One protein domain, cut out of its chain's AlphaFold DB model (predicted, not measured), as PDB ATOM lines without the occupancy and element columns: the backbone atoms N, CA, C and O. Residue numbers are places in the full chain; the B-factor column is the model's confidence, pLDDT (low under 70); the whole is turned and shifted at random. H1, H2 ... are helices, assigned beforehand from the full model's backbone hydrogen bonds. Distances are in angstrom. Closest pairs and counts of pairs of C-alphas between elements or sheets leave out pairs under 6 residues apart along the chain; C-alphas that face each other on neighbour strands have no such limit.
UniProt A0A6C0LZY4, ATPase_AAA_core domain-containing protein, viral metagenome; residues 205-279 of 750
ATOM      1  N   LYS A 205      54.768 -10.041   4.250       77.12
ATOM      2  CA  LYS A 205      55.632 -10.541   5.342       77.12
ATOM      3  C   LYS A 205      57.130 -10.416   5.012       77.12
ATOM      4  O   LYS A 205      57.912 -10.165   5.922       77.12
ATOM      5  N   ASN A 206      57.513 -10.500   3.736       81.75
ATOM      6  CA  ASN A 206      58.906 -10.367   3.280       81.75
ATOM      7  C   ASN A 206      59.379  -8.905   3.096       81.75
ATOM      8  O   ASN A 206      60.560  -8.672   2.835       81.75
ATOM      9  N   LEU A 207      58.484  -7.918   3.209       82.06
ATOM     10  CA  LEU A 207      58.782  -6.489   3.039       82.06
ATOM     11  C   LEU A 207      59.226  -5.804   4.342       82.06
ATOM     12  O   LEU A 207      58.763  -6.130   5.435       82.06
ATOM     13  N   ASN A 208      60.070  -4.769   4.234       84.69
ATOM     14  CA  ASN A 208      60.474  -3.985   5.403       84.69
ATOM     15  C   ASN A 208      59.279  -3.223   5.999       84.69
ATOM     16  O   ASN A 208      58.454  -2.670   5.271       84.69
ATOM     17  N   LYS A 209      59.235  -3.074   7.334       76.56
ATOM     18  CA  LYS A 209      58.152  -2.346   8.038       76.56
ATOM     19  C   LYS A 209      57.927  -0.917   7.499       76.56
ATOM     20  O   LYS A 209      56.796  -0.443   7.455       76.56
ATOM     21  N   THR A 210      58.984  -0.245   7.033       79.06
ATOM     22  CA  THR A 210      58.936   1.106   6.435       79.06
ATOM     23  C   THR A 210      58.445   1.153   4.985       79.06
ATOM     24  O   THR A 210      58.062   2.221   4.508       79.06
ATOM     25  N   GLU A 211      58.470   0.032   4.270       78.50
ATOM     26  CA  GLU A 211      57.922  -0.113   2.917       78.50
ATOM     27  C   GLU A 211      56.459  -0.547   3.010       78.50
ATOM     28  O   GLU A 211      55.597   0.069   2.388       78.50
ATOM     29  N   ARG A 212      56.170  -1.494   3.911       80.19
ATOM     30  CA  ARG A 212      54.818  -1.920   4.279       80.19
ATOM     31  C   ARG A 212      53.925  -0.759   4.726       80.19
ATOM     32  O   ARG A 212      52.819  -0.635   4.213       80.19
ATOM     33  N   SER A 213      54.415   0.119   5.611       76.81
ATOM     34  CA  SER A 213      53.663   1.318   6.024       76.81
ATOM     35  C   SER A 213      53.271   2.169   4.820       76.81
ATOM     36  O   SER A 213      52.108   2.511   4.686       76.81
ATOM     37  N   LYS A 214      54.203   2.439   3.892       84.50
ATOM     38  CA  LYS A 214      53.917   3.257   2.702       84.50
ATOM     39  C   LYS A 214      52.848   2.630   1.813       84.50
ATOM     40  O   LYS A 214      52.033   3.372   1.281       84.50
ATOM     41  N   ILE A 215      52.858   1.303   1.657       82.88
ATOM     42  CA  ILE A 215      51.829   0.573   0.902       82.88
ATOM     43  C   ILE A 215      50.467   0.807   1.563       82.88
ATOM     44  O   ILE A 215      49.592   1.387   0.923       82.88
ATOM     45  N   PHE A 216      50.333   0.498   2.857       82.19
ATOM     46  CA  PHE A 216      49.101   0.729   3.621       82.19
ATOM     47  C   PHE A 216      48.660   2.209   3.621       82.19
ATOM     48  O   PHE A 216      47.471   2.499   3.505       82.19
ATOM     49  N   ASP A 217      49.596   3.159   3.695       81.94
ATOM     50  CA  ASP A 217      49.321   4.598   3.630       81.94
ATOM     51  C   ASP A 217      48.791   5.016   2.244       81.94
ATOM     52  O   ASP A 217      47.864   5.825   2.162       81.94
ATOM     53  N   THR A 218      49.337   4.471   1.148       84.06
ATOM     54  CA  THR A 218      48.817   4.711  -0.215       84.06
ATOM     55  C   THR A 218      47.484   4.014  -0.474       84.06
ATOM     56  O   THR A 218      46.626   4.557  -1.161       84.06
ATOM     57  N   GLU A 219      47.279   2.839   0.108       79.88
ATOM     58  CA  GLU A 219      46.070   2.031  -0.038       79.88
ATOM     59  C   GLU A 219      44.883   2.665   0.701       79.88
ATOM     60  O   GLU A 219      43.800   2.810   0.135       79.88
ATOM     61  N   ARG A 220      45.117   3.202   1.907       78.50
ATOM     62  CA  ARG A 220      44.150   4.054   2.623       78.50
ATOM     63  C   ARG A 220      43.789   5.310   1.823       78.50
ATOM     64  O   ARG A 220      42.610   5.631   1.724       78.50
ATOM     65  N   GLN A 221      44.759   5.966   1.178       78.94
ATOM     66  CA  GLN A 221      44.487   7.111   0.289       78.94
ATOM     67  C   GLN A 221      43.632   6.726  -0.934       78.94
ATOM     68  O   GLN A 221      42.795   7.519  -1.363       78.94
ATOM     69  N   ILE A 222      43.802   5.519  -1.485       80.12
ATOM     70  CA  ILE A 222      42.968   4.999  -2.584       80.12
ATOM     71  C   ILE A 222      41.540   4.705  -2.095       80.12
ATOM     72  O   ILE A 222      40.576   5.082  -2.764       80.12
ATOM     73  N   LEU A 223      41.383   4.100  -0.912       73.31
ATOM     74  CA  LEU A 223      40.068   3.872  -0.303       73.31
ATOM     75  C   LEU A 223      39.335   5.191  -0.004       73.31
ATOM     76  O   LEU A 223      38.175   5.329  -0.384       73.31
ATOM     77  N   GLU A 224      40.006   6.179   0.598       72.06
ATOM     78  CA  GLU A 224      39.435   7.511   0.865       72.06
ATOM     79  C   GLU A 224      39.058   8.265  -0.422       72.06
ATOM     80  O   GLU A 224      38.072   9.005  -0.451       72.06
ATOM     81  N   PHE A 225      39.806   8.072  -1.513       69.38
ATOM     82  CA  PHE A 225      39.459   8.638  -2.818       69.38
ATOM     83  C   PHE A 225      38.159   8.026  -3.371       69.38
ATOM     84  O   PHE A 225      37.291   8.751  -3.862       69.38
ATOM     85  N   ASN A 226      37.989   6.709  -3.234       61.12
ATOM     86  CA  ASN A 226      36.813   5.985  -3.719       61.12
ATOM     87  C   ASN A 226      35.569   6.184  -2.827       61.12
ATOM     88  O   ASN A 226      34.453   6.283  -3.342       61.12
ATOM     89  N   SER A 227      35.733   6.294  -1.504       57.47
ATOM     90  CA  SER A 227      34.618   6.383  -0.544       57.47
ATOM     91  C   SER A 227      33.842   7.705  -0.598       57.47
ATOM     92  O   SER A 227      32.721   7.784  -0.105       57.47
ATOM     93  N   ASN A 228      34.416   8.751  -1.199       54.47
ATOM     94  CA  ASN A 228      33.776  10.061  -1.374       54.47
ATOM     95  C   ASN A 228      32.866  10.141  -2.622       54.47
ATOM     96  O   ASN A 228      32.436  11.228  -3.021       54.47
ATOM     97  N   THR A 229      32.564   9.011  -3.266       63.84
ATOM     98  CA  THR A 229      31.717   8.961  -4.463       63.84
ATOM     99  C   THR A 229      30.223   9.093  -4.137       63.84
ATOM    100  O   THR A 229      29.682   8.464  -3.230       63.84
ATOM    101  N   ILE A 230      29.515   9.928  -4.909       72.44
ATOM    102  CA  ILE A 230      28.047  10.017  -4.852       72.44
ATOM    103  C   ILE A 230      27.474   8.707  -5.420       72.44
ATOM    104  O   ILE A 230      27.774   8.412  -6.580       72.44
ATOM    105  N   PRO A 231      26.613   7.964  -4.688       80.12
ATOM    106  CA  PRO A 231      26.120   6.671  -5.153       80.12
ATOM    107  C   PRO A 231      25.441   6.761  -6.520       80.12
ATOM    108  O   PRO A 231      24.686   7.698  -6.806       80.12
ATOM    109  N   THR A 232      25.690   5.761  -7.358       78.38
ATOM    110  CA  THR A 232      25.471   5.769  -8.813       78.38
ATOM    111  C   THR A 232      24.066   6.205  -9.214       78.38
ATOM    112  O   THR A 232      23.903   7.077 -10.071       78.38
ATOM    113  N   ARG A 233      23.038   5.713  -8.510       83.25
ATOM    114  CA  ARG A 233      21.636   6.130  -8.692       83.25
ATOM    115  C   ARG A 233      21.453   7.653  -8.602       83.25
ATOM    116  O   ARG A 233      20.776   8.242  -9.443       83.25
ATOM    117  N   PHE A 234      22.072   8.305  -7.617       83.75
ATOM    118  CA  PHE A 234      22.002   9.757  -7.439       83.75
ATOM    119  C   PHE A 234      22.862  10.511  -8.461       83.75
ATOM    120  O   PHE A 234      22.395  11.523  -8.985       83.75
ATOM    121  N   LYS A 235      24.047   9.991  -8.824       82.31
ATOM    122  CA  LYS A 235      24.883  10.526  -9.920       82.31
ATOM    123  C   LYS A 235      24.089  10.600 -11.233       82.31
ATOM    124  O   LYS A 235      24.056  11.642 -11.887       82.31
ATOM    125  N   ILE A 236      23.359   9.536 -11.580       84.06
ATOM    126  CA  ILE A 236      22.503   9.481 -12.779       84.06
ATOM    127  C   ILE A 236      21.305  10.428 -12.664       84.06
ATOM    128  O   ILE A 236      21.023  11.160 -13.614       84.06
ATOM    129  N   LEU A 237      20.616  10.470 -11.519       84.25
ATOM    130  CA  LEU A 237      19.489  11.389 -11.308       84.25
ATOM    131  C   LEU A 237      19.908  12.861 -11.470       84.25
ATOM    132  O   LEU A 237      19.184  13.622 -12.118       84.25
ATOM    133  N   GLN A 238      21.085  13.237 -10.959       83.25
ATOM    134  CA  GLN A 238      21.655  14.588 -11.060       83.25
ATOM    135  C   GLN A 238      22.259  14.920 -12.438       83.25
ATOM    136  O   GLN A 238      22.362  16.096 -12.774       83.25
ATOM    137  N   SER A 239      22.634  13.915 -13.242       80.75
ATOM    138  CA  SER A 239      23.260  14.110 -14.562       80.75
ATOM    139  C   SER A 239      22.406  14.926 -15.547       80.75
ATOM    140  O   SER A 239      21.189  15.049 -15.398       80.75
ATOM    141  N   SER A 240      23.017  15.430 -16.620       77.62
ATOM    142  CA  SER A 240      22.322  16.161 -17.691       77.62
ATOM    143  C   SER A 240      21.573  15.277 -18.705       77.62
ATOM    144  O   SER A 240      21.086  15.802 -19.700       77.62
ATOM    145  N   LEU A 241      21.491  13.956 -18.491       82.00
ATOM    146  CA  LEU A 241      20.877  13.013 -19.439       82.00
ATOM    147  C   LEU A 241      19.366  13.224 -19.640       82.00
ATOM    148  O   LEU A 241      18.646  13.643 -18.724       82.00
ATOM    149  N   ASN A 242      18.877  12.827 -20.820       84.75
ATOM    150  CA  ASN A 242      17.453  12.777 -21.143       84.75
ATOM    151  C   ASN A 242      16.682  11.863 -20.173       84.75
ATOM    152  O   ASN A 242      17.188  10.857 -19.671       84.75
ATOM    153  N   ILE A 243      15.405  12.186 -19.938       87.12
ATOM    154  CA  ILE A 243      14.529  11.420 -19.031       87.12
ATOM    155  C   ILE A 243      14.357   9.968 -19.520       87.12
ATOM    156  O   ILE A 243      14.311   9.050 -18.701       87.12
ATOM    157  N   SER A 244      14.322   9.753 -20.839       88.31
ATOM    158  CA  SER A 244      14.272   8.428 -21.471       88.31
ATOM    159  C   SER A 244      15.483   7.569 -21.094       88.31
ATOM    160  O   SER A 244      15.315   6.482 -20.541       88.31
ATOM    161  N   SER A 245      16.695   8.090 -21.303       87.75
ATOM    162  CA  SER A 245      17.953   7.411 -20.987       87.75
ATOM    163  C   SER A 245      18.071   7.160 -19.480       87.75
ATOM    164  O   SER A 245      18.377   6.047 -19.063       87.75
ATOM    165  N   LYS A 246      17.719   8.144 -18.634       89.06
ATOM    166  CA  LYS A 246      17.668   7.964 -17.168       89.06
ATOM    167  C   LYS A 246      16.734   6.826 -16.746       89.06
ATOM    168  O   LYS A 246      17.110   6.041 -15.886       89.06
ATOM    169  N   ASN A 247      15.548   6.707 -17.346       89.88
ATOM    170  CA  ASN A 247      14.601   5.619 -17.071       89.88
ATOM    171  C   ASN A 247      15.187   4.244 -17.455       89.88
ATOM    172  O   ASN A 247      15.076   3.289 -16.692       89.88
ATOM    173  N   ILE A 248      15.868   4.154 -18.601       89.88
ATOM    174  CA  ILE A 248      16.524   2.920 -19.064       89.88
ATOM    175  C   ILE A 248      17.672   2.515 -18.127       89.88
ATOM    176  O   ILE A 248      17.747   1.353 -17.724       89.88
ATOM    177  N   ILE A 249      18.518   3.463 -17.711       89.25
ATOM    178  CA  ILE A 249      19.614   3.198 -16.768       89.25
ATOM    179  C   ILE A 249      19.071   2.801 -15.390       89.25
ATOM    180  O   ILE A 249      19.546   1.831 -14.808       89.25
ATOM    181  N   LEU A 250      18.060   3.509 -14.872       90.25
ATOM    182  CA  LEU A 250      17.460   3.191 -13.573       90.25
ATOM    183  C   LEU A 250      16.842   1.790 -13.563       90.25
ATOM    184  O   LEU A 250      17.068   1.064 -12.606       90.25
ATOM    185  N   LYS A 251      16.174   1.364 -14.643       90.56
ATOM    186  CA  LYS A 251      15.683  -0.019 -14.780       90.56
ATOM    187  C   LYS A 251      16.804  -1.058 -14.799       90.56
ATOM    188  O   LYS A 251      16.655  -2.102 -14.176       90.56
ATOM    189  N   LYS A 252      17.920  -0.784 -15.487       88.50
ATOM    190  CA  LYS A 252      19.099  -1.670 -15.473       88.50
ATOM    191  C   LYS A 252      19.752  -1.741 -14.086       88.50
ATOM    192  O   LYS A 252      20.181  -2.817 -13.694       88.50
ATOM    193  N   LEU A 253      19.773  -0.641 -13.328       89.12
ATOM    194  CA  LEU A 253      20.226  -0.636 -11.931       89.12
ATOM    195  C   LEU A 253      19.257  -1.361 -10.990       89.12
ATOM    196  O   LEU A 253      19.700  -2.115 -10.138       89.12
ATOM    197  N   ASP A 254      17.948  -1.160 -11.150       90.25
ATOM    198  CA  ASP A 254      16.929  -1.862 -10.362       90.25
ATOM    199  C   ASP A 254      16.983  -3.382 -10.613       90.25
ATOM    200  O   ASP A 254      16.786  -4.150  -9.678       90.25
ATOM    201  N   HIS A 255      17.331  -3.812 -11.835       89.50
ATOM    202  CA  HIS A 255      17.648  -5.210 -12.149       89.50
ATOM    203  C   HIS A 255      18.959  -5.667 -11.490       89.50
ATOM    204  O   HIS A 255      18.977  -6.692 -10.817       89.50
ATOM    205  N   TYR A 256      20.039  -4.889 -11.621       88.94
ATOM    206  CA  TYR A 256      21.343  -5.194 -11.018       88.94
ATOM    207  C   TYR A 256      21.266  -5.418  -9.497       88.94
ATOM    208  O   TYR A 256      21.830  -6.384  -8.998       88.94
ATOM    209  N   TYR A 257      20.501  -4.597  -8.771       88.00
ATOM    210  CA  TYR A 257      20.272  -4.761  -7.327       88.00
ATOM    211  C   TYR A 257      19.332  -5.927  -6.952       88.00
ATOM    212  O   TYR A 257      19.021  -6.086  -5.771       88.00
ATOM    213  N   SER A 258      18.843  -6.705  -7.923       88.94
ATOM    214  CA  SER A 258      17.955  -7.861  -7.706       88.94
ATOM    215  C   SER A 258      18.553  -9.211  -8.118       88.94
ATOM    216  O   SER A 258      17.899 -10.229  -7.910       88.94
ATOM    217  N   LEU A 259      19.763  -9.217  -8.689       90.19
ATOM    218  CA  LEU A 259      20.485 -10.420  -9.118       90.19
ATOM    219  C   LEU A 259      21.416 -10.933  -8.016       90.19
ATOM    220  O   LEU A 259      21.948 -10.144  -7.232       90.19
ATOM    221  N   GLU A 260      21.661 -12.242  -8.000       87.06
ATOM    222  CA  GLU A 260      22.657 -12.854  -7.114       87.06
ATOM    223  C   GLU A 260      24.046 -12.907  -7.777       87.06
ATOM    224  O   GLU A 260      24.177 -13.060  -8.992       87.06
ATOM    225  N   GLU A 261      25.117 -12.826  -6.977       83.94
ATOM    226  CA  GLU A 261      26.506 -12.761  -7.481       83.94
ATOM    227  C   GLU A 261      26.943 -14.006  -8.276       83.94
ATOM    228  O   GLU A 261      27.914 -13.964  -9.031       83.94
ATOM    229  N   THR A 262      26.216 -15.115  -8.117       84.25
ATOM    230  CA  THR A 262      26.446 -16.384  -8.820       84.25
ATOM    231  C   THR A 262      25.925 -16.387 -10.262       84.25
ATOM    232  O   THR A 262      26.219 -17.315 -11.019       84.25
ATOM    233  N   GLU A 263      25.163 -15.369 -10.676       86.06
ATOM    234  CA  GLU A 263      24.544 -15.317 -11.998       86.06
ATOM    235  C   GLU A 263      25.485 -14.784 -13.089       86.06
ATOM    236  O   GLU A 263      26.101 -13.724 -12.973       86.06
ATOM    237  N   ASN A 264      25.507 -15.456 -14.245       81.25
ATOM    238  CA  ASN A 264      26.284 -15.013 -15.413       81.25
ATOM    239  C   ASN A 264      25.861 -13.625 -15.945       81.25
ATOM    240  O   ASN A 264      26.645 -12.967 -16.636       81.25
ATOM    241  N   GLU A 265      24.637 -13.167 -15.652       84.00
ATOM    242  CA  GLU A 265      24.195 -11.806 -15.984       84.00
ATOM    243  C   GLU A 265      24.715 -10.752 -14.998       84.00
ATOM    244  O   GLU A 265      24.972  -9.625 -15.429       84.00
ATOM    245  N   TYR A 266      24.951 -11.109 -13.727       88.25
ATOM    246  CA  TYR A 266      25.492 -10.194 -12.718       88.25
ATOM    247  C   TYR A 266      26.836  -9.630 -13.180       88.25
ATOM    248  O   TYR A 266      26.953  -8.424 -13.358       88.25
ATOM    249  N   SER A 267      27.800 -10.491 -13.535       86.94
ATOM    250  CA  SER A 267      29.127 -10.063 -14.013       86.94
ATOM    251  C   SER A 267      29.068  -9.130 -15.239       86.94
ATOM    252  O   SER A 267      29.781  -8.124 -15.296       86.94
ATOM    253  N   LYS A 268      28.173  -9.406 -16.202       88.38
ATOM    254  CA  LYS A 268      27.962  -8.536 -17.377       88.38
ATOM    255  C   LYS A 268      27.375  -7.178 -16.984       88.38
ATOM    256  O   LYS A 268      27.762  -6.155 -17.550       88.38
ATOM    257  N   LEU A 269      26.453  -7.151 -16.021       88.25
ATOM    258  CA  LEU A 269      25.831  -5.922 -15.534       88.25
ATOM    259  C   LEU A 269      26.755  -5.122 -14.605       88.25
ATOM    260  O   LEU A 269      26.768  -3.903 -14.740       88.25
ATOM    261  N   THR A 270      27.598  -5.753 -13.780       88.94
ATOM    262  CA  THR A 270      28.666  -5.079 -13.019       88.94
ATOM    263  C   THR A 270      29.590  -4.318 -13.970       88.94
ATOM    264  O   THR A 270      29.754  -3.110 -13.823       88.94
ATOM    265  N   GLN A 271      30.104  -4.977 -15.018       89.00
ATOM    266  CA  GLN A 271      30.956  -4.331 -16.028       89.00
ATOM    267  C   GLN A 271      30.244  -3.174 -16.749       89.00
ATOM    268  O   GLN A 271      30.852  -2.135 -17.015       89.00
ATOM    269  N   TRP A 272      28.945  -3.322 -17.032       90.81
ATOM    270  CA  TRP A 272      28.136  -2.277 -17.663       90.81
ATOM    271  C   TRP A 272      27.901  -1.071 -16.735       90.81
ATOM    272  O   TRP A 272      27.999   0.074 -17.179       90.81
ATOM    273  N   VAL A 273      27.637  -1.313 -15.446       88.88
ATOM    274  CA  VAL A 273      27.446  -0.280 -14.415       88.88
ATOM    275  C   VAL A 273      28.761   0.443 -14.121       88.88
ATOM    276  O   VAL A 273      28.796   1.668 -14.218       88.88
ATOM    277  N   GLU A 274      29.860  -0.281 -13.896       87.94
ATOM    278  CA  GLU A 274      31.210   0.287 -13.795       87.94
ATOM    279  C   GLU A 274      31.568   1.132 -15.026       87.94
ATOM    280  O   GLU A 274      32.118   2.229 -14.913       87.94
ATOM    281  N   GLY A 275      31.274   0.616 -16.223       88.19
ATOM    282  CA  GLY A 275      31.506   1.312 -17.481       88.19
ATOM    283  C   GLY A 275      30.734   2.630 -17.549       88.19
ATOM    284  O   GLY A 275      31.291   3.639 -17.977       88.19
ATOM    285  N   LEU A 276      29.484   2.646 -17.086       88.00
ATOM    286  CA  LEU A 276      28.656   3.849 -17.017       88.00
ATOM    287  C   LEU A 276      29.132   4.823 -15.928       88.00
ATOM    288  O   LEU A 276      29.118   6.035 -16.134       88.00
ATOM    289  N   GLU A 277      29.599   4.320 -14.787       86.19
ATOM    290  CA  GLU A 277      30.178   5.132 -13.715       86.19
ATOM    291  C   GLU A 277      31.457   5.842 -14.148       86.19
ATOM    292  O   GLU A 277      31.653   7.008 -13.790       86.19
ATOM    293  N   LYS A 278      32.281   5.178 -14.964       87.94
ATOM    294  CA  LYS A 278      33.488   5.743 -15.578       87.94
ATOM    295  C   LYS A 278      33.172   6.811 -16.636       87.94
ATOM    296  O   LYS A 278      34.090   7.514 -17.048       87.94
ATOM    297  N   ILE A 279      31.915   6.990 -17.067       88.31
ATOM    298  CA  ILE A 279      31.542   8.059 -18.010       88.31
ATOM    299  C   ILE A 279      31.316   9.393 -17.256       88.31
ATOM    300  O   ILE A 279      30.553   9.452 -16.284       88.31
TER     301      ILE A 279
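This is residues 205 to 279 of the 750 residues of the protein "ATPase_AAA_core domain-containing protein" of viral metagenome (UniProt A0A6C0LZY4). A long helical arm, H1, sticks out from a small body of three helices, H2, H3 and H4. In the body the chain folds back twice: short H2 and H3 make one helical hairpin, and H3 and H4 make a second, wider one, with the end of H3 meeting H4. The printed part has 75 residues with four named helices, in the order H1, H2, H3, H4, and no named strand; the class is all helix. The whole is extended, with a radius of gyration of the C-alphas of 17.7 A, and flat, spanning 54 by 32 by 16 A; the arm makes much of the length.

H1, residues 209 to 227, runs 26.5 A from C-alpha 209 at (58.152, -2.346, 8.038) to C-alpha 227 at (34.618, 6.383, -0.544). H2 is residues 232 to 238. H3, residues 243 to 256, is 19.7 A long. H4, residues 264 to 277, is 20.6 A long and ends at C-alpha 277, (30.178, 5.132, -13.715).

H1 is apart from H2, H3 and H4. H2 and H3 touch at a shallow tilt of 14 degrees, opposite ways; their closest C-alphas, of Ile 236 and Lys 246, are 6.7 A apart. H3 touches H4 with residues 252 to 256 alone, at a steep tilt of 42 degrees, opposite ways; the closest C-alphas, of Tyr 256 and Leu 269, are 6.4 A apart. H2 and H4 are close but not clearly touching, the closest C-alphas being those of Thr 232 and Glu 277, 6.8 A apart. Every O i to N i+4 pair is within hydrogen-bond range in H2 and H3, against 14 of 15 in H1 and 9 of 10 in H4.

The two C-alphas farthest apart, of Asn 208 and Ser 244, are 54.9 A apart. Residues 205 to 230 stand free, of which 209 to 227 belong to H1. The printed part has no cut and no long link. Confidence is low, with pLDDT under 70, at residues 225 to 229.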